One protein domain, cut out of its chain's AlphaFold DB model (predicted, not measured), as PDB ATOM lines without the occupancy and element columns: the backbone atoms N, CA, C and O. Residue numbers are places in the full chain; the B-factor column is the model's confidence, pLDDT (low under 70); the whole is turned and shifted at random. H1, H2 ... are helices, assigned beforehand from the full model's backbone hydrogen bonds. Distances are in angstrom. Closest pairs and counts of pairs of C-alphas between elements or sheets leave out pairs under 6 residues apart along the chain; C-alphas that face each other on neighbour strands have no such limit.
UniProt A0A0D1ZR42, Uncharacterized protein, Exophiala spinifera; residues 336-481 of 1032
ATOM      1  N   ALA A 336      -8.673 -28.397  17.426       84.94
ATOM      2  CA  ALA A 336      -7.618 -27.761  16.635       84.94
ATOM      3  C   ALA A 336      -6.562 -27.058  17.504       84.94
ATOM      4  O   ALA A 336      -5.371 -27.324  17.349       84.94
ATOM      5  N   PHE A 337      -6.982 -26.227  18.465       88.88
ATOM      6  CA  PHE A 337      -6.046 -25.499  19.328       88.88
ATOM      7  C   PHE A 337      -5.221 -26.442  20.219       88.88
ATOM      8  O   PHE A 337      -4.004 -26.301  20.322       88.88
ATOM      9  N   ARG A 338      -5.845 -27.491  20.773       86.25
ATOM     10  CA  ARG A 338      -5.135 -28.522  21.544       86.25
ATOM     11  C   ARG A 338      -4.127 -29.299  20.682       86.25
ATOM     12  O   ARG A 338      -3.018 -29.548  21.145       86.25
ATOM     13  N   ARG A 339      -4.445 -29.609  19.414       87.50
ATOM     14  CA  ARG A 339      -3.482 -30.207  18.465       87.50
ATOM     15  C   ARG A 339      -2.326 -29.256  18.140       87.50
ATOM     16  O   ARG A 339      -1.181 -29.699  18.126       87.50
ATOM     17  N   PHE A 340      -2.609 -27.974  17.915       90.88
ATOM     18  CA  PHE A 340      -1.599 -26.933  17.697       90.88
ATOM     19  C   PHE A 340      -0.628 -26.807  18.883       90.88
ATOM     20  O   PHE A 340       0.586 -26.746  18.674       90.88
ATOM     21  N   LEU A 341      -1.138 -26.846  20.119       88.00
ATOM     22  CA  LEU A 341      -0.307 -26.864  21.325       88.00
ATOM     23  C   LEU A 341       0.581 -28.117  21.367       88.00
ATOM     24  O   LEU A 341       1.798 -27.973  21.423       88.00
ATOM     25  N   THR A 342       0.028 -29.328  21.207       86.69
ATOM     26  CA  THR A 342       0.834 -30.568  21.158       86.69
ATOM     27  C   THR A 342       1.924 -30.530  20.077       86.69
ATOM     28  O   THR A 342       3.038 -31.000  20.306       86.69
ATOM     29  N   LEU A 343       1.647 -29.954  18.903       89.50
ATOM     30  CA  LEU A 343       2.654 -29.798  17.846       89.50
ATOM     31  C   LEU A 343       3.716 -28.746  18.188       89.50
ATOM     32  O   LEU A 343       4.876 -28.934  17.830       89.50
ATOM     33  N   SER A 344       3.358 -27.697  18.929       86.50
ATOM     34  CA  SER A 344       4.311 -26.711  19.453       86.50
ATOM     35  C   SER A 344       5.259 -27.328  20.492       86.50
ATOM     36  O   SER A 344       6.468 -27.118  20.404       86.50
ATOM     37  N   MET A 345       4.745 -28.170  21.398       81.38
ATOM     38  CA  MET A 345       5.552 -28.952  22.352       81.38
ATOM     39  C   MET A 345       6.528 -29.892  21.622       81.38
ATOM     40  O   MET A 345       7.729 -29.938  21.902       81.38
ATOM     41  N   LEU A 346       6.023 -30.637  20.631       84.25
ATOM     42  CA  LEU A 346       6.831 -31.565  19.838       84.25
ATOM     43  C   LEU A 346       7.917 -30.836  19.034       84.25
ATOM     44  O   LEU A 346       9.047 -31.313  19.001       84.25
ATOM     45  N   ALA A 347       7.617 -29.665  18.461       83.38
ATOM     46  CA  ALA A 347       8.583 -28.847  17.724       83.38
ATOM     47  C   ALA A 347       9.755 -28.347  18.591       83.38
ATOM     48  O   ALA A 347      10.851 -28.134  18.073       83.38
ATOM     49  N   ARG A 348       9.544 -28.174  19.905       76.81
ATOM     50  CA  ARG A 348      10.597 -27.793  20.865       76.81
ATOM     51  C   ARG A 348      11.539 -28.947  21.208       76.81
ATOM     52  O   ARG A 348      12.715 -28.707  21.459       76.81
ATOM     53  N   SER A 349      11.035 -30.182  21.237       76.25
ATOM     54  CA  SER A 349      11.831 -31.375  21.573       76.25
ATOM     55  C   SER A 349      12.529 -31.996  20.359       76.25
ATOM     56  O   SER A 349      13.582 -32.615  20.506       76.25
ATOM     57  N   ARG A 350      11.970 -31.838  19.151       80.25
ATOM     58  CA  ARG A 350      12.543 -32.347  17.897       80.25
ATOM     59  C   ARG A 350      11.942 -31.658  16.665       80.25
ATOM     60  O   ARG A 350      10.817 -31.171  16.723       80.25
ATOM     61  N   PRO A 351      12.603 -31.721  15.495       79.38
ATOM     62  CA  PRO A 351      11.952 -31.401  14.230       79.38
ATOM     63  C   PRO A 351      10.659 -32.212  14.033       79.38
ATOM     64  O   PRO A 351      10.622 -33.431  14.258       79.38
ATOM     65  N   LEU A 352       9.599 -31.530  13.594       86.12
ATOM     66  CA  LEU A 352       8.357 -32.166  13.164       86.12
ATOM     67  C   LEU A 352       8.561 -32.830  11.797       86.12
ATOM     68  O   LEU A 352       9.197 -32.266  10.908       86.12
ATOM     69  N   ARG A 353       8.009 -34.031  11.632       86.62
ATOM     70  CA  ARG A 353       7.958 -34.774  10.367       86.62
ATOM     71  C   ARG A 353       6.557 -34.662   9.776       86.62
ATOM     72  O   ARG A 353       5.610 -34.271  10.459       86.62
ATOM     73  N   GLU A 354       6.396 -35.095   8.534       86.50
ATOM     74  CA  GLU A 354       5.114 -35.033   7.826       86.50
ATOM     75  C   GLU A 354       4.004 -35.821   8.537       86.50
ATOM     76  O   GLU A 354       2.927 -35.273   8.736       86.50
ATOM     77  N   ILE A 355       4.290 -37.023   9.059       88.69
ATOM     78  CA  ILE A 355       3.354 -37.781   9.917       88.69
ATOM     79  C   ILE A 355       2.963 -37.040  11.207       88.69
ATOM     80  O   ILE A 355       1.869 -37.238  11.732       88.69
ATOM     81  N   ASP A 356       3.829 -36.177  11.741       90.06
ATOM     82  CA  ASP A 356       3.490 -35.400  12.932       90.06
ATOM     83  C   ASP A 356       2.540 -34.243  12.551       90.06
ATOM     84  O   ASP A 356       1.551 -34.001  13.240       90.06
ATOM     85  N   LEU A 357       2.779 -33.570  11.421       90.44
ATOM     86  CA  LEU A 357       1.960 -32.452  10.929       90.44
ATOM     87  C   LEU A 357       0.612 -32.890  10.315       90.44
ATOM     88  O   LEU A 357      -0.391 -32.198  10.495       90.44
ATOM     89  N   TRP A 358       0.585 -34.028   9.616       90.69
ATOM     90  CA  TRP A 358      -0.493 -34.465   8.716       90.69
ATOM     91  C   TRP A 358      -0.866 -35.959   8.876       90.69
ATOM     92  O   TRP A 358      -1.002 -36.660   7.871       90.69
ATOM     93  N   PRO A 359      -1.045 -36.493  10.101       88.44
ATOM     94  CA  PRO A 359      -1.220 -37.935  10.323       88.44
ATOM     95  C   PRO A 359      -2.407 -38.543   9.559       88.44
ATOM     96  O   PRO A 359      -2.335 -39.695   9.148       88.44
ATOM     97  N   GLN A 360      -3.480 -37.774   9.349       85.81
ATOM     98  CA  GLN A 360      -4.673 -38.203   8.614       85.81
ATOM     99  C   GLN A 360      -4.489 -38.277   7.088       85.81
ATOM    100  O   GLN A 360      -5.315 -38.885   6.416       85.81
ATOM    101  N   GLU A 361      -3.432 -37.669   6.538       87.69
ATOM    102  CA  GLU A 361      -3.127 -37.706   5.100       87.69
ATOM    103  C   GLU A 361      -2.017 -38.722   4.763       87.69
ATOM    104  O   GLU A 361      -1.683 -38.886   3.588       87.69
ATOM    105  N   CYS A 362      -1.422 -39.385   5.765       86.25
ATOM    106  CA  CYS A 362      -0.377 -40.392   5.579       86.25
ATOM    107  C   CYS A 362      -0.953 -41.785   5.279       86.25
ATOM    108  O   CYS A 362      -1.911 -42.231   5.907       86.25
ATOM    109  N   LEU A 363      -0.306 -42.504   4.362       83.31
ATOM    110  CA  LEU A 363      -0.655 -43.853   3.926       83.31
ATOM    111  C   LEU A 363       0.544 -44.803   4.076       83.31
ATOM    112  O   LEU A 363       1.696 -44.397   3.927       83.31
ATOM    113  N   GLY A 364       0.256 -46.086   4.311       76.56
ATOM    114  CA  GLY A 364       1.250 -47.164   4.312       76.56
ATOM    115  C   GLY A 364       2.156 -47.242   5.550       76.56
ATOM    116  O   GLY A 364       1.969 -46.546   6.548       76.56
ATOM    117  N   ASN A 365       3.135 -48.144   5.478       74.44
ATOM    118  CA  ASN A 365       4.216 -48.295   6.450       74.44
ATOM    119  C   ASN A 365       5.519 -48.631   5.682       74.44
ATOM    120  O   ASN A 365       5.576 -49.710   5.091       74.44
ATOM    121  N   PRO A 366       6.540 -47.749   5.644       78.06
ATOM    122  CA  PRO A 366       6.611 -46.456   6.325       78.06
ATOM    123  C   PRO A 366       5.522 -45.469   5.857       78.06
ATOM    124  O   PRO A 366       5.082 -45.546   4.711       78.06
ATOM    125  N   PRO A 367       5.068 -44.563   6.739       79.88
ATOM    126  CA  PRO A 367       3.999 -43.616   6.437       79.88
ATOM    127  C   PRO A 367       4.493 -42.505   5.503       79.88
ATOM    128  O   PRO A 367       5.394 -41.745   5.861       79.88
ATOM    129  N   VAL A 368       3.872 -42.390   4.331       86.38
ATOM    130  CA  VAL A 368       4.152 -41.364   3.309       86.38
ATOM    131  C   VAL A 368       2.883 -40.548   3.059       86.38
ATOM    132  O   VAL A 368       1.783 -41.093   3.131       86.38
ATOM    133  N   LEU A 369       2.995 -39.244   2.792       86.94
ATOM    134  CA  LEU A 369       1.837 -38.416   2.436       86.94
ATOM    135  C   LEU A 369       1.130 -38.945   1.175       86.94
ATOM    136  O   LEU A 369       1.768 -39.279   0.177       86.94
ATOM    137  N   SER A 370      -0.203 -38.949   1.187       89.94
ATOM    138  CA  SER A 370      -1.010 -39.110  -0.026       89.94
ATOM    139  C   SER A 370      -0.770 -37.949  -1.004       89.94
ATOM    140  O   SER A 370      -0.227 -36.906  -0.634       89.94
ATOM    141  N   GLU A 371      -1.195 -38.079  -2.262       88.81
ATOM    142  CA  GLU A 371      -1.094 -36.971  -3.227       88.81
ATOM    143  C   GLU A 371      -1.899 -35.737  -2.763       88.81
ATOM    144  O   GLU A 371      -1.426 -34.603  -2.842       88.81
ATOM    145  N   GLN A 372      -3.084 -35.964  -2.183       86.06
ATOM    146  CA  GLN A 372      -3.891 -34.925  -1.542       86.06
ATOM    147  C   GLN A 372      -3.149 -34.284  -0.358       86.06
ATOM    148  O   GLN A 372      -3.143 -33.059  -0.232       86.06
ATOM    149  N   GLY A 373      -2.474 -35.095   0.463       87.50
ATOM    150  CA  GLY A 373      -1.635 -34.641   1.570       87.50
ATOM    151  C   GLY A 373      -0.491 -33.741   1.114       87.50
ATOM    152  O   GLY A 373      -0.308 -32.665   1.674       87.50
ATOM    153  N   HIS A 374       0.225 -34.122   0.052       88.62
ATOM    154  CA  HIS A 374       1.271 -33.292  -0.555       88.62
ATOM    155  C   HIS A 374       0.718 -31.951  -1.063       88.62
ATOM    156  O   HIS A 374       1.291 -30.903  -0.760       88.62
ATOM    157  N   ARG A 375      -0.411 -31.959  -1.793       88.12
ATOM    158  CA  ARG A 375      -1.078 -30.732  -2.275       88.12
ATOM    159  C   ARG A 375      -1.486 -29.821  -1.108       88.12
ATOM    160  O   ARG A 375      -1.169 -28.636  -1.115       88.12
ATOM    161  N   MET A 376      -2.113 -30.380  -0.070       87.56
ATOM    162  CA  MET A 376      -2.558 -29.654   1.127       87.56
ATOM    163  C   MET A 376      -1.385 -29.077   1.939       87.56
ATOM    164  O   MET A 376      -1.426 -27.917   2.353       87.56
ATOM    165  N   ALA A 377      -0.323 -29.864   2.135       90.06
ATOM    166  CA  ALA A 377       0.885 -29.444   2.840       90.06
ATOM    167  C   ALA A 377       1.635 -28.339   2.085       90.06
ATOM    168  O   ALA A 377       2.077 -27.369   2.705       90.06
ATOM    169  N   LYS A 378       1.720 -28.442   0.750       91.31
ATOM    170  CA  LYS A 378       2.240 -27.373  -0.107       91.31
ATOM    171  C   LYS A 378       1.394 -26.106   0.038       91.31
ATOM    172  O   LYS A 378       1.942 -25.075   0.403       91.31
ATOM    173  N   LEU A 379       0.074 -26.185  -0.160       91.50
ATOM    174  CA  LEU A 379      -0.821 -25.024  -0.084       91.50
ATOM    175  C   LEU A 379      -0.718 -24.294   1.264       91.50
ATOM    176  O   LEU A 379      -0.604 -23.072   1.289       91.50
ATOM    177  N   VAL A 380      -0.702 -25.014   2.391       93.19
ATOM    178  CA  VAL A 380      -0.547 -24.378   3.713       93.19
ATOM    179  C   VAL A 380       0.831 -23.733   3.888       93.19
ATOM    180  O   VAL A 380       0.910 -22.636   4.442       93.19
ATOM    181  N   ARG A 381       1.911 -24.348   3.388       91.62
ATOM    182  CA  ARG A 381       3.252 -23.742   3.408       91.62
ATOM    183  C   ARG A 381       3.334 -22.498   2.525       91.62
ATOM    184  O   ARG A 381       3.902 -21.498   2.963       91.62
ATOM    185  N   ASP A 382       2.751 -22.536   1.332       90.88
ATOM    186  CA  ASP A 382       2.726 -21.414   0.392       90.88
ATOM    187  C   ASP A 382       1.921 -20.241   0.979       90.88
ATOM    188  O   ASP A 382       2.413 -19.115   0.993       90.88
ATOM    189  N   VAL A 383       0.758 -20.505   1.593       94.44
ATOM    190  CA  VAL A 383      -0.029 -19.506   2.345       94.44
ATOM    191  C   VAL A 383       0.768 -18.902   3.506       94.44
ATOM    192  O   VAL A 383       0.826 -17.682   3.643       94.44
ATOM    193  N   ILE A 384       1.399 -19.725   4.351       93.19
ATOM    194  CA  ILE A 384       2.193 -19.241   5.494       93.19
ATOM    195  C   ILE A 384       3.406 -18.426   5.016       93.19
ATOM    196  O   ILE A 384       3.774 -17.436   5.648       93.19
ATOM    197  N   THR A 385       4.031 -18.827   3.910       89.62
ATOM    198  CA  THR A 385       5.164 -18.117   3.300       89.62
ATOM    199  C   THR A 385       4.727 -16.775   2.730       89.62
ATOM    200  O   THR A 385       5.371 -15.763   3.003       89.62
ATOM    201  N   GLU A 386       3.601 -16.745   2.019       92.19
ATOM    202  CA  GLU A 386       3.024 -15.521   1.477       92.19
ATOM    203  C   GLU A 386       2.650 -14.539   2.591       92.19
ATOM    204  O   GLU A 386       3.121 -13.405   2.578       92.19
ATOM    205  N   LEU A 387       1.910 -14.982   3.614       92.06
ATOM    206  CA  LEU A 387       1.521 -14.132   4.746       92.06
ATOM    207  C   LEU A 387       2.739 -13.557   5.493       92.06
ATOM    208  O   LEU A 387       2.697 -12.402   5.915       92.06
ATOM    209  N   LYS A 388       3.858 -14.292   5.610       88.94
ATOM    210  CA  LYS A 388       5.113 -13.734   6.159       88.94
ATOM    211  C   LYS A 388       5.665 -12.582   5.306       88.94
ATOM    212  O   LYS A 388       6.207 -11.633   5.874       88.94
ATOM    213  N   VAL A 389       5.527 -12.628   3.977       88.31
ATOM    214  CA  VAL A 389       5.937 -11.520   3.094       88.31
ATOM    215  C   VAL A 389       4.930 -10.375   3.146       88.31
ATOM    216  O   VAL A 389       5.337  -9.224   3.273       88.31
ATOM    217  N   SER A 390       3.626 -10.653   3.100       89.62
ATOM    218  CA  SER A 390       2.631  -9.662   2.674       89.62
ATOM    219  C   SER A 390       1.567  -9.261   3.699       89.62
ATOM    220  O   SER A 390       0.869  -8.279   3.459       89.62
ATOM    221  N   ALA A 391       1.456  -9.920   4.856       89.00
ATOM    222  CA  ALA A 391       0.496  -9.517   5.889       89.00
ATOM    223  C   ALA A 391       0.667  -8.041   6.313       89.00
ATOM    224  O   ALA A 391       1.796  -7.546   6.438       89.00
ATOM    225  N   CYS A 392      -0.458  -7.359   6.559       89.62
ATOM    226  CA  CYS A 392      -0.502  -5.963   7.000       89.62
ATOM    227  C   CYS A 392       0.178  -5.758   8.367       89.62
ATOM    228  O   CYS A 392       0.492  -6.723   9.066       89.62
ATOM    229  N   ALA A 393       0.379  -4.505   8.785       86.69
ATOM    230  CA  ALA A 393       1.104  -4.167  10.015       86.69
ATOM    231  C   ALA A 393       0.626  -4.945  11.263       86.69
ATOM    232  O   ALA A 393       1.453  -5.500  11.991       86.69
ATOM    233  N   SER A 394      -0.688  -5.050  11.492       87.88
ATOM    234  CA  SER A 394      -1.255  -5.776  12.641       87.88
ATOM    235  C   SER A 394      -1.060  -7.290  12.531       87.88
ATOM    236  O   SER A 394      -0.466  -7.903  13.421       87.88
ATOM    237  N   SER A 395      -1.466  -7.899  11.414       90.44
ATOM    238  CA  SER A 395      -1.310  -9.341  11.164       90.44
ATOM    239  C   SER A 395       0.167  -9.778  11.135       90.44
ATOM    240  O   SER A 395       0.507 -10.896  11.529       90.44
ATOM    241  N   ARG A 396       1.080  -8.868  10.772       86.31
ATOM    242  CA  ARG A 396       2.536  -9.038  10.872       86.31
ATOM    243  C   ARG A 396       3.042  -9.037  12.312       86.31
ATOM    244  O   ARG A 396       3.871  -9.883  12.646       86.31
ATOM    245  N   ARG A 397       2.546  -8.150  13.185       84.88
ATOM    246  CA  ARG A 397       2.872  -8.196  14.627       84.88
ATOM    247  C   ARG A 397       2.474  -9.556  15.206       84.88
ATOM    248  O   ARG A 397       3.318 -10.209  15.825       84.88
ATOM    249  N   ILE A 398       1.266 -10.033  14.874       87.81
ATOM    250  CA  ILE A 398       0.762 -11.366  15.244       87.81
ATOM    251  C   ILE A 398       1.710 -12.492  14.794       87.81
ATOM    252  O   ILE A 398       2.160 -13.276  15.633       87.81
ATOM    253  N   LEU A 399       2.090 -12.525  13.508       86.88
ATOM    254  CA  LEU A 399       3.057 -13.486  12.946       86.88
ATOM    255  C   LEU A 399       4.384 -13.557  13.713       86.88
ATOM    256  O   LEU A 399       5.038 -14.597  13.695       86.88
ATOM    257  N   THR A 400       4.808 -12.473  14.372       78.88
ATOM    258  CA  THR A 400       6.044 -12.491  15.168       78.88
ATOM    259  C   THR A 400       5.873 -13.003  16.592       78.88
ATOM    260  O   THR A 400       6.884 -13.327  17.210       78.88
ATOM    261  N   GLY A 401       4.664 -13.028  17.157       78.81
ATOM    262  CA  GLY A 401       4.428 -13.441  18.548       78.81
ATOM    263  C   GLY A 401       3.910 -14.875  18.694       78.81
ATOM    264  O   GLY A 401       4.247 -15.556  19.673       78.81
ATOM    265  N   THR A 402       3.127 -15.339  17.721       84.69
ATOM    266  CA  THR A 402       2.485 -16.661  17.704       84.69
ATOM    267  C   THR A 402       3.421 -17.736  17.119       84.69
ATOM    268  O   THR A 402       4.066 -17.478  16.102       84.69
ATOM    269  N   PRO A 403       3.519 -18.944  17.713       85.62
ATOM    270  CA  PRO A 403       4.232 -20.069  17.105       85.62
ATOM    271  C   PRO A 403       3.639 -20.448  15.742       85.62
ATOM    272  O   PRO A 403       2.420 -20.490  15.586       85.62
ATOM    273  N   ILE A 404       4.488 -20.756  14.759       88.12
ATOM    274  CA  ILE A 404       4.056 -21.151  13.411       88.12
ATOM    275  C   ILE A 404       4.229 -22.663  13.254       88.12
ATOM    276  O   ILE A 404       5.348 -23.170  13.304       88.12
ATOM    277  N   ILE A 405       3.120 -23.368  13.030       92.12
ATOM    278  CA  ILE A 405       3.079 -24.801  12.713       92.12
ATOM    279  C   ILE A 405       2.553 -24.943  11.281       92.12
ATOM    280  O   ILE A 405       1.475 -24.439  10.970       92.12
ATOM    281  N   GLU A 406       3.304 -25.619  10.404       91.62
ATOM    282  CA  GLU A 406       2.961 -25.794   8.980       91.62
ATOM    283  C   GLU A 406       1.900 -26.889   8.759       91.62
ATOM    284  O   GLU A 406       2.114 -27.861   8.033       91.62
ATOM    285  N   ASN A 407       0.750 -26.743   9.418       92.94
ATOM    286  CA  ASN A 407      -0.415 -27.590   9.203       92.94
ATOM    287  C   ASN A 407      -1.743 -26.811   9.297       92.94
ATOM    288  O   ASN A 407      -1.764 -25.618   9.611       92.94
ATOM    289  N   ARG A 408      -2.861 -27.484   8.992       90.25
ATOM    290  CA  ARG A 408      -4.206 -26.884   8.976       90.25
ATOM    291  C   ARG A 408      -4.571 -26.206  10.300       90.25
ATOM    292  O   ARG A 408      -5.086 -25.088  10.291       90.25
ATOM    293  N   GLU A 409      -4.331 -26.869  11.427       90.12
ATOM    294  CA  GLU A 409      -4.688 -26.358  12.754       90.12
ATOM    295  C   GLU A 409      -3.838 -25.133  13.115       90.12
ATOM    296  O   GLU A 409      -4.387 -24.126  13.560       90.12
ATOM    297  N   GLY A 410      -2.530 -25.175  12.835       92.31
ATOM    298  CA  GLY A 410      -1.626 -24.037  13.018       92.31
ATOM    299  C   GLY A 410      -2.023 -22.816  12.189       92.31
ATOM    300  O   GLY A 410      -2.094 -21.712  12.726       92.31
ATOM    301  N   LEU A 411      -2.372 -23.011  10.914       93.19
ATOM    302  CA  LEU A 411      -2.894 -21.936  10.065       93.19
ATOM    303  C   LEU A 411      -4.240 -21.391  10.580       93.19
ATOM    304  O   LEU A 411      -4.470 -20.186  10.529       93.19
ATOM    305  N   THR A 412      -5.112 -22.250  11.116       92.00
ATOM    306  CA  THR A 412      -6.414 -21.834  11.672       92.00
ATOM    307  C   THR A 412      -6.240 -20.929  12.898       92.00
ATOM    308  O   THR A 412      -6.851 -19.863  12.961       92.00
ATOM    309  N   VAL A 413      -5.371 -21.318  13.841       91.38
ATOM    310  CA  VAL A 413      -5.038 -20.520  15.037       91.38
ATOM    311  C   VAL A 413      -4.359 -19.202  14.640       91.38
ATOM    312  O   VAL A 413      -4.706 -18.141  15.157       91.38
ATOM    313  N   LEU A 414      -3.439 -19.240  13.671       92.56
ATOM    314  CA  LEU A 414      -2.756 -18.051  13.165       92.56
ATOM    315  C   LEU A 414      -3.730 -17.032  12.544       92.56
ATOM    316  O   LEU A 414      -3.683 -15.858  12.909       92.56
ATOM    317  N   LEU A 415      -4.634 -17.470  11.660       92.75
ATOM    318  CA  LEU A 415      -5.618 -16.596  11.002       92.75
ATOM    319  C   LEU A 415      -6.635 -16.012  11.992       92.75
ATOM    320  O   LEU A 415      -6.932 -14.822  11.919       92.75
ATOM    321  N   ARG A 416      -7.108 -16.807  12.964       90.94
ATOM    322  CA  ARG A 416      -7.947 -16.320  14.076       90.94
ATOM    323  C   ARG A 416      -7.267 -15.167  14.814       90.94
ATOM    324  O   ARG A 416      -7.880 -14.125  15.040       90.94
ATOM    325  N   HIS A 417      -5.985 -15.327  15.141       90.06
ATOM    326  CA  HIS A 417      -5.202 -14.282  15.793       90.06
ATOM    327  C   HIS A 417      -4.968 -13.045  14.918       90.06
ATOM    328  O   HIS A 417      -4.980 -11.936  15.451       90.06
ATOM    329  N   MET A 418      -4.778 -13.207  13.604       91.88
ATOM    330  CA  MET A 418      -4.661 -12.088  12.659       91.88
ATOM    331  C   MET A 418      -5.951 -11.265  12.608       91.88
ATOM    332  O   MET A 418      -5.915 -10.064  12.872       91.88
ATOM    333  N   GLN A 419      -7.094 -11.921  12.377       90.12
ATOM    334  CA  GLN A 419      -8.412 -11.280  12.356       90.12
ATOM    335  C   GLN A 419      -8.692 -10.543  13.674       90.12
ATOM    336  O   GLN A 419      -8.991  -9.347  13.647       90.12
ATOM    337  N   ARG A 420      -8.478 -11.199  14.828       87.56
ATOM    338  CA  ARG A 420      -8.581 -10.568  16.160       87.56
ATOM    339  C   ARG A 420      -7.680  -9.333  16.278       87.56
ATOM    340  O   ARG A 420      -8.122  -8.296  16.761       87.56
ATOM    341  N   GLY A 421      -6.435  -9.422  15.803       85.75
ATOM    342  CA  GLY A 421      -5.462  -8.323  15.796       85.75
ATOM    343  C   GLY A 421      -5.818  -7.148  14.874       85.75
ATOM    344  O   GLY A 421      -5.278  -6.058  15.056       85.75
ATOM    345  N   ARG A 422      -6.734  -7.341  13.917       85.56
ATOM    346  CA  ARG A 422      -7.335  -6.281  13.084       85.56
ATOM    347  C   ARG A 422      -8.696  -5.790  13.602       85.56
ATOM    348  O   ARG A 422      -9.264  -4.878  13.012       85.56
ATOM    349  N   GLY A 423      -9.240  -6.386  14.668       84.50
ATOM    350  CA  GLY A 423     -10.619  -6.142  15.115       84.50
ATOM    351  C   GLY A 423     -11.693  -6.760  14.205       84.50
ATOM    352  O   GLY A 423     -12.867  -6.417  14.322       84.50
ATOM    353  N   ALA A 424     -11.307  -7.664  13.299       87.38
ATOM    354  CA  ALA A 424     -12.225  -8.425  12.461       87.38
ATOM    355  C   ALA A 424     -12.828  -9.617  13.232       87.38
ATOM    356  O   ALA A 424     -12.301 -10.053  14.258       87.38
ATOM    357  N   GLN A 425     -13.935 -10.167  12.724       86.00
ATOM    358  CA  GLN A 425     -14.593 -11.324  13.332       86.00
ATOM    359  C   GLN A 425     -13.677 -12.560  13.304       86.00
ATOM    360  O   GLN A 425     -13.221 -12.972  12.239       86.00
ATOM    361  N   GLU A 426     -13.437 -13.168  14.469       82.88
ATOM    362  CA  GLU A 426     -12.636 -14.392  14.600       82.88
ATOM    363  C   GLU A 426     -13.250 -15.580  13.834       82.88
ATOM    364  O   GLU A 426     -14.455 -15.844  13.910       82.88
ATOM    365  N   LEU A 427     -12.395 -16.379  13.183       84.38
ATOM    366  CA  LEU A 427     -12.715 -17.753  12.787       84.38
ATOM    367  C   LEU A 427     -13.240 -18.563  13.989       84.38
ATOM    368  O   LEU A 427     -12.480 -18.903  14.899       84.38
ATOM    369  N   GLY A 428     -14.524 -18.932  13.955       79.69
ATOM    370  CA  GLY A 428     -15.167 -19.781  14.966       79.69
ATOM    371  C   GLY A 428     -14.578 -21.195  15.069       79.69
ATOM    372  O   GLY A 428     -13.678 -21.579  14.327       79.69
ATOM    373  N   ASP A 429     -15.083 -21.995  16.005       76.06
ATOM    374  CA  ASP A 429     -14.420 -23.233  16.451       76.06
ATOM    375  C   ASP A 429     -14.326 -24.343  15.386       76.06
ATOM    376  O   ASP A 429     -13.326 -25.066  15.319       76.06
ATOM    377  N   PHE A 430     -15.327 -24.449  14.510       81.44
ATOM    378  CA  PHE A 430     -15.452 -25.520  13.513       81.44
ATOM    379  C   PHE A 430     -15.248 -25.004  12.080       81.44
ATOM    380  O   PHE A 430     -16.176 -24.918  11.273       81.44
ATOM    381  N   VAL A 431     -14.004 -24.652  11.750       81.38
ATOM    382  CA  VAL A 431     -13.641 -24.075  10.443       81.38
ATOM    383  C   VAL A 431     -13.609 -25.136   9.334       81.38
ATOM    384  O   VAL A 431     -12.656 -25.912   9.201       81.38
ATOM    385  N   SER A 432     -14.626 -25.140   8.466       83.62
ATOM    386  CA  SER A 432     -14.584 -25.905   7.210       83.62
ATOM    387  C   SER A 432     -13.582 -25.291   6.221       83.62
ATOM    388  O   SER A 432     -13.319 -24.090   6.259       83.62
ATOM    389  N   SER A 433     -13.016 -26.093   5.310       82.44
ATOM    390  CA  SER A 433     -11.885 -25.660   4.462       82.44
ATOM    391  C   SER A 433     -12.205 -24.398   3.641       82.44
ATOM    392  O   SER A 433     -11.360 -23.526   3.488       82.44
ATOM    393  N   ARG A 434     -13.461 -24.247   3.195       81.75
ATOM    394  CA  ARG A 434     -13.952 -23.054   2.481       81.75
ATOM    395  C   ARG A 434     -13.902 -21.773   3.327       81.75
ATOM    396  O   ARG A 434     -13.690 -20.703   2.769       81.75
ATOM    397  N   HIS A 435     -14.102 -21.868   4.642       84.56
ATOM    398  CA  HIS A 435     -13.987 -20.729   5.556       84.56
ATOM    399  C   HIS A 435     -12.525 -20.403   5.866       84.56
ATOM    400  O   HIS A 435     -12.170 -19.230   5.865       84.56
ATOM    401  N   LEU A 436     -11.669 -21.422   6.015       88.19
ATOM    402  CA  LEU A 436     -10.225 -21.232   6.179       88.19
ATOM    403  C   LEU A 436      -9.625 -20.486   4.977       88.19
ATOM    404  O   LEU A 436      -8.956 -19.472   5.145       88.19
ATOM    405  N   TRP A 437      -9.934 -20.930   3.755       88.81
ATOM    406  CA  TRP A 437      -9.462 -20.274   2.533       88.81
ATOM    407  C   TRP A 437     -10.076 -18.888   2.315       88.81
ATOM    408  O   TRP A 437      -9.409 -18.026   1.752       88.81
ATOM    409  N   ARG A 438     -11.303 -18.627   2.797       87.25
ATOM    410  CA  ARG A 438     -11.854 -17.263   2.788       87.25
ATOM    411  C   ARG A 438     -11.066 -16.340   3.725       87.25
ATOM    412  O   ARG A 438     -10.683 -15.268   3.282       87.25
ATOM    413  N   ALA A 439     -10.746 -16.777   4.944       89.75
ATOM    414  CA  ALA A 439      -9.932 -15.990   5.874       89.75
ATOM    415  C   ALA A 439      -8.524 -15.688   5.318       89.75
ATOM    416  O   ALA A 439      -8.017 -14.585   5.498       89.75
ATOM    417  N   VAL A 440      -7.917 -16.614   4.560       91.88
ATOM    418  CA  VAL A 440      -6.675 -16.329   3.813       91.88
ATOM    419  C   VAL A 440      -6.887 -15.229   2.764       91.88
ATOM    420  O   VAL A 440      -6.088 -14.302   2.688       91.88
ATOM    421  N   LEU A 441      -7.958 -15.302   1.968       89.31
ATOM    422  CA  LEU A 441      -8.275 -14.278   0.962       89.31
ATOM    423  C   LEU A 441      -8.598 -12.910   1.586       89.31
ATOM    424  O   LEU A 441      -8.281 -11.886   0.988       89.31
ATOM    425  N   GLU A 442      -9.193 -12.889   2.781       89.38
ATOM    426  CA  GLU A 442      -9.420 -11.678   3.576       89.38
ATOM    427  C   GLU A 442      -8.083 -11.056   4.016       89.38
ATOM    428  O   GLU A 442      -7.833  -9.895   3.705       89.38
ATOM    429  N   GLU A 443      -7.167 -11.818   4.628       91.44
ATOM    430  CA  GLU A 443      -5.831 -11.308   4.999       91.44
ATOM    431  C   GLU A 443      -4.991 -10.864   3.781       91.44
ATOM    432  O   GLU A 443      -4.237  -9.894   3.871       91.44
ATOM    433  N   LEU A 444      -5.150 -11.510   2.618       90.62
ATOM    434  CA  LEU A 444      -4.525 -11.073   1.361       90.62
ATOM    435  C   LEU A 444      -5.175  -9.807   0.775       90.62
ATOM    436  O   LEU A 444      -4.492  -9.011   0.137       90.62
ATOM    437  N   HIS A 445      -6.471  -9.569   0.989       88.75
ATOM    438  CA  HIS A 445      -7.124  -8.323   0.562       88.75
ATOM    439  C   HIS A 445      -6.633  -7.116   1.381       88.75
ATOM    440  O   HIS A 445      -6.468  -6.008   0.858       88.75
ATOM    441  N   GLU A 446      -6.344  -7.363   2.656       89.75
ATOM    442  CA  GLU A 446      -5.850  -6.408   3.652       89.75
ATOM    443  C   GLU A 446      -4.330  -6.160   3.553       89.75
ATOM    444  O   GLU A 446      -3.800  -5.263   4.199       89.75
ATOM    445  N   SER A 447      -3.616  -6.930   2.725       88.69
ATOM    446  CA  SER A 447      -2.165  -6.849   2.524       88.69
ATOM    447  C   SER A 447      -1.698  -5.537   1.877       88.69
ATOM    448  O   SER A 447      -1.903  -5.339   0.686       88.69
ATOM    449  N   ASP A 448      -0.941  -4.689   2.575       82.25
ATOM    450  CA  ASP A 448      -0.328  -3.483   1.975       82.25
ATOM    451  C   ASP A 448       0.916  -3.774   1.099       82.25
ATOM    452  O   ASP A 448       1.758  -2.899   0.876       82.25
ATOM    453  N   ASN A 449       1.080  -5.005   0.597       88.94
ATOM    454  CA  ASN A 449       2.167  -5.354  -0.318       88.94
ATOM    455  C   ASN A 449       1.789  -5.060  -1.778       88.94
ATOM    456  O   ASN A 449       0.731  -5.471  -2.262       88.94
ATOM    457  N   LEU A 450       2.711  -4.414  -2.501       84.88
ATOM    458  CA  LEU A 450       2.519  -3.961  -3.883       84.88
ATOM    459  C   LEU A 450       2.015  -5.070  -4.817       84.88
ATOM    460  O   LEU A 450       1.008  -4.894  -5.507       84.88
ATOM    461  N   HIS A 451       2.684  -6.224  -4.817       88.62
ATOM    462  CA  HIS A 451       2.371  -7.337  -5.717       88.62
ATOM    463  C   HIS A 451       1.009  -7.962  -5.402       88.62
ATOM    464  O   HIS A 451       0.259  -8.276  -6.325       88.62
ATOM    465  N   VAL A 452       0.643  -8.061  -4.118       89.62
ATOM    466  CA  VAL A 452      -0.670  -8.578  -3.700       89.62
ATOM    467  C   VAL A 452      -1.790  -7.616  -4.090       89.62
ATOM    468  O   VAL A 452      -2.733  -8.043  -4.754       89.62
ATOM    469  N   LYS A 453      -1.680  -6.311  -3.795       88.31
ATOM    470  CA  LYS A 453      -2.687  -5.318  -4.230       88.31
ATOM    471  C   LYS A 453      -2.799  -5.252  -5.759       88.31
ATOM    472  O   LYS A 453      -3.907  -5.099  -6.275       88.31
ATOM    473  N   MET A 454      -1.695  -5.417  -6.499       87.75
ATOM    474  CA  MET A 454      -1.707  -5.505  -7.967       87.75
ATOM    475  C   MET A 454      -2.484  -6.720  -8.488       87.75
ATOM    476  O   MET A 454      -3.306  -6.556  -9.392       87.75
ATOM    477  N   VAL A 455      -2.239  -7.918  -7.946       88.88
ATOM    478  CA  VAL A 455      -2.930  -9.146  -8.374       88.88
ATOM    479  C   VAL A 455      -4.390  -9.130  -7.923       88.88
ATOM    480  O   VAL A 455      -5.275  -9.227  -8.768       88.88
ATOM    481  N   MET A 456      -4.671  -8.865  -6.642       86.94
ATOM    482  CA  MET A 456      -6.037  -8.810  -6.101       86.94
ATOM    483  C   MET A 456      -6.929  -7.814  -6.861       86.94
ATOM    484  O   MET A 456      -8.103  -8.094  -7.105       86.94
ATOM    485  N   LYS A 457      -6.381  -6.675  -7.317       84.94
ATOM    486  CA  LYS A 457      -7.110  -5.713  -8.163       84.94
ATOM    487  C   LYS A 457      -7.486  -6.276  -9.542       84.94
ATOM    488  O   LYS A 457      -8.507  -5.865 -10.086       84.94
ATOM    489  N   ARG A 458      -6.704  -7.203 -10.108       81.00
ATOM    490  CA  ARG A 458      -7.051  -7.935 -11.344       81.00
ATOM    491  C   ARG A 458      -8.090  -9.019 -11.057       81.00
ATOM    492  O   ARG A 458      -9.095  -9.081 -11.756       81.00
ATOM    493  N   THR A 459      -7.903  -9.798  -9.990       75.00
ATOM    494  CA  THR A 459      -8.835 -10.849  -9.543       75.00
ATOM    495  C   THR A 459     -10.247 -10.304  -9.298       75.00
ATOM    496  O   THR A 459     -11.228 -10.905  -9.725       75.00
ATOM    497  N   LEU A 460     -10.366  -9.117  -8.691       69.50
ATOM    498  CA  LEU A 460     -11.648  -8.427  -8.482       69.50
ATOM    499  C   LEU A 460     -12.370  -8.042  -9.786       69.50
ATOM    500  O   LEU A 460     -13.590  -7.902  -9.778       69.50
ATOM    501  N   MET A 461     -11.642  -7.880 -10.895       64.06
ATOM    502  CA  MET A 461     -12.206  -7.551 -12.212       64.06
ATOM    503  C   MET A 461     -12.606  -8.797 -13.018       64.06
ATOM    504  O   MET A 461     -13.365  -8.676 -13.976       64.06
ATOM    505  N   ASN A 462     -12.133  -9.989 -12.634       59.44
ATOM    506  CA  ASN A 462     -12.561 -11.264 -13.213       59.44
ATOM    507  C   ASN A 462     -12.629 -12.374 -12.138       59.44
ATOM    508  O   ASN A 462     -11.710 -13.187 -12.023       59.44
ATOM    509  N   PRO A 463     -13.710 -12.431 -11.335       60.50
ATOM    510  CA  PRO A 463     -13.805 -13.331 -10.185       60.50
ATOM    511  C   PRO A 463     -14.177 -14.787 -10.533       60.50
ATOM    512  O   PRO A 463     -14.384 -15.593  -9.624       60.50
ATOM    513  N   GLN A 464     -14.324 -15.153 -11.813       47.31
ATOM    514  CA  GLN A 464     -14.736 -16.507 -12.196       47.31
ATOM    515  C   GLN A 464     -13.538 -17.466 -12.286       47.31
ATOM    516  O   GLN A 464     -12.642 -17.286 -13.102       47.31
ATOM    517  N   GLY A 465     -13.559 -18.526 -11.473       58.19
ATOM    518  CA  GLY A 465     -12.655 -19.680 -11.594       58.19
ATOM    519  C   GLY A 465     -11.306 -19.585 -10.867       58.19
ATOM    520  O   GLY A 465     -10.599 -20.588 -10.813       58.19
ATOM    521  N   VAL A 466     -10.951 -18.440 -10.276       68.75
ATOM    522  CA  VAL A 466      -9.656 -18.264  -9.593       68.75
ATOM    523  C   VAL A 466      -9.578 -19.120  -8.321       68.75
ATOM    524  O   VAL A 466     -10.370 -18.954  -7.390       68.75
ATOM    525  N   THR A 467      -8.607 -20.035  -8.270       83.19
ATOM    526  CA  THR A 467      -8.287 -20.831  -7.076       83.19
ATOM    527  C   THR A 467      -7.264 -20.113  -6.195       83.19
ATOM    528  O   THR A 467      -6.503 -19.271  -6.671       83.19
ATOM    529  N   LEU A 468      -7.200 -20.464  -4.904       85.81
ATOM    530  CA  LEU A 468      -6.179 -19.918  -3.999       85.81
ATOM    531  C   LEU A 468      -4.756 -20.299  -4.452       85.81
ATOM    532  O   LEU A 468      -3.856 -19.474  -4.379       85.81
ATOM    533  N   GLU A 469      -4.569 -21.511  -4.982       86.75
ATOM    534  CA  GLU A 469      -3.299 -21.959  -5.577       86.75
ATOM    535  C   GLU A 469      -2.888 -21.084  -6.774       86.75
ATOM    536  O   GLU A 469      -1.744 -20.638  -6.841       86.75
ATOM    537  N   GLY A 470      -3.827 -20.783  -7.683       87.19
ATOM    538  CA  GLY A 470      -3.583 -19.899  -8.826       87.19
ATOM    539  C   GLY A 470      -3.255 -18.468  -8.399       87.19
ATOM    540  O   GLY A 470      -2.287 -17.895  -8.888       87.19
ATOM    541  N   LEU A 471      -3.993 -17.923  -7.427       89.62
ATOM    542  CA  LEU A 471      -3.754 -16.584  -6.883       89.62
ATOM    543  C   LEU A 471      -2.357 -16.447  -6.249       89.62
ATOM    544  O   LEU A 471      -1.675 -15.447  -6.466       89.62
ATOM    545  N   LEU A 472      -1.925 -17.445  -5.473       91.19
ATOM    546  CA  LEU A 472      -0.598 -17.458  -4.849       91.19
ATOM    547  C   LEU A 472       0.520 -17.545  -5.895       91.19
ATOM    548  O   LEU A 472       1.523 -16.839  -5.781       91.19
ATOM    549  N   GLU A 473       0.339 -18.352  -6.945       89.88
ATOM    550  CA  GLU A 473       1.295 -18.401  -8.051       89.88
ATOM    551  C   GLU A 473       1.292 -17.088  -8.858       89.88
ATOM    552  O   GLU A 473       2.366 -16.591  -9.175       89.88
ATOM    553  N   GLU A 474       0.145 -16.442  -9.102       90.00
ATOM    554  CA  GLU A 474       0.087 -15.106  -9.725       90.00
ATOM    555  C   GLU A 474       0.850 -14.042  -8.911       90.00
ATOM    556  O   GLU A 474       1.593 -13.247  -9.490       90.00
ATOM    557  N   ILE A 475       0.727 -14.040  -7.578       90.31
ATOM    558  CA  ILE A 475       1.481 -13.139  -6.683       90.31
ATOM    559  C   ILE A 475       2.989 -13.426  -6.762       90.31
ATOM    560  O   ILE A 475       3.804 -12.504  -6.881       90.31
ATOM    561  N   LYS A 476       3.374 -14.706  -6.745       88.62
ATOM    562  CA  LYS A 476       4.763 -15.162  -6.887       88.62
ATOM    563  C   LYS A 476       5.356 -14.764  -8.244       88.62
ATOM    564  O   LYS A 476       6.451 -14.204  -8.282       88.62
ATOM    565  N   GLN A 477       4.619 -14.949  -9.336       88.38
ATOM    566  CA  GLN A 477       5.017 -14.508 -10.674       88.38
ATOM    567  C   GLN A 477       5.090 -12.980 -10.779       88.38
ATOM    568  O   GLN A 477       6.025 -12.458 -11.386       88.38
ATOM    569  N   ALA A 478       4.184 -12.234 -10.139       87.38
ATOM    570  CA  ALA A 478       4.258 -10.774 -10.091       87.38
ATOM    571  C   ALA A 478       5.543 -10.272  -9.404       87.38
ATOM    572  O   ALA A 478       6.103  -9.273  -9.849       87.38
ATOM    573  N   ARG A 479       6.052 -10.981  -8.383       84.94
ATOM    574  CA  ARG A 479       7.355 -10.683  -7.752       84.94
ATOM    575  C   ARG A 479       8.558 -11.094  -8.598       84.94
ATOM    576  O   ARG A 479       9.544 -10.372  -8.614       84.94
ATOM    577  N   LEU A 480       8.498 -12.231  -9.296       82.06
ATOM    578  CA  LEU A 480       9.593 -12.689 -10.169       82.06
ATOM    579  C   LEU A 480       9.775 -11.788 -11.402       82.06
ATOM    580  O   LEU A 480      10.898 -11.588 -11.861       82.06
ATOM    581  N   ASN A 481       8.683 -11.211 -11.910       83.25
ATOM    582  CA  ASN A 481       8.709 -10.274 -13.036       83.25
ATOM    583  C   ASN A 481       9.084  -8.834 -12.639       83.25
ATOM    584  O   ASN A 481       9.461  -8.042 -13.507       83.25
TER     585      ASN A 481
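What this domain is: This is residues 336 to 481 of the 1032 residues of an uncharacterized protein of Exophiala spinifera (UniProt A0A0D1ZR42). What does the model look like at first sight? H3, the longest helix, and H6 run side by side through the middle, with H4 and H5 crossing each other on one side of them and H7 and H8 crossing each other on the other side. H1 packs by its first residues, 336 to 340, on H5 and reaches away from it to Ser 349, the short H2 comes near H1 at Leu 343, and from H2 a long loop, residues 358 to 370, leads on to the first residue of H3. What is it made of? The printed part has 146 residues with eight named helices, H1 to H8 in order along the chain, and no named strand, and its class is all helix. How large is it? It is compact, with a radius of gyration of the C-alphas of 15.7 A, and its C-alphas span 47 by 32 by 28 A.

Where its parts are: Where do the first helices lie? H1, residues 336 to 349, begins at C-alpha 336 at (-7.618, -27.761, 16.635) and is 20.4 A long from first to last C-alpha. H2, residues 354 to 357, follows, and then H3, residues 371 to 390, 28.2 A long, from C-alpha 371 at (-1.094, -36.971, -3.227). Which helices come next? H4 holds residues 393 to 401, 13.0 A long, H5 residues 408 to 421, 19.8 A long, and H6 residues 433 to 445, 18.4 A long. Where does the last one end? H7, residues 450 to 459, is 14.4 A long, and H8, residues 468 to 481, is 19.9 A long and ends at C-alpha 481 at (8.709, -10.274, -13.036).

How they stand to each other: Where does H1 meet the rest? With residues 336 to 340 alone it touches the hub H5, which touches four helices; the closest C-alphas, of Ala 336 and Glu 409, are 5.1 A apart, and the lines are about perpendicular, only just, at 72 degrees. H2 is close to H1 but not clearly touching, the C-alphas of Leu 343 and Leu 357 being closest at 7.4 A. What stands round H5? H4 touches it at a steep tilt of 49 degrees, opposite ways, closest at the C-alphas of Ser 395 and Met 418, 4.6 A. H3, H5 and H6 form a bundle, three helices set side by side: H3 and H5 only just touch, with 3 pairs of C-alphas within 8 A, while the closest C-alphas of H5 and H6, of Thr 412 and Leu 436, are 6.7 A apart. H3 and H6 touch at a shallow tilt of 24 degrees, the same way, closest at the C-alphas of Ser 390 and Leu 444, 7.4 A. Where do the last two helices stand? H8 touches H3 with residues 469 to 472 alone, closest at the C-alphas of Leu 379 and Glu 469, 6.8 A, and H7 touches H8 at a steep tilt of 48 degrees, opposite ways, closest at the C-alphas of Val 452 and Ile 475, 5.9 A. What do the backbones show? In H1, H3, H4, H5, H6 and H8 every O i to N i+4 pair is within hydrogen-bond range, in H7 5 of 6 are, and H2 is too short for such a pair.

The domain as a whole: How far does the domain reach? The two C-alphas farthest apart, of Ser 349 and Met 461, are 47.8 A apart, and the printed part has no cut. Which links are long? Those from H2 to H3 and from H5 to H6; in the first, residues 362 to 363 pair with residues 368 to 369, antiparallel. Where is confidence low? The mean pLDDT of the printed part is 85.8, and residues 460 to 466, which stand free, are under 70.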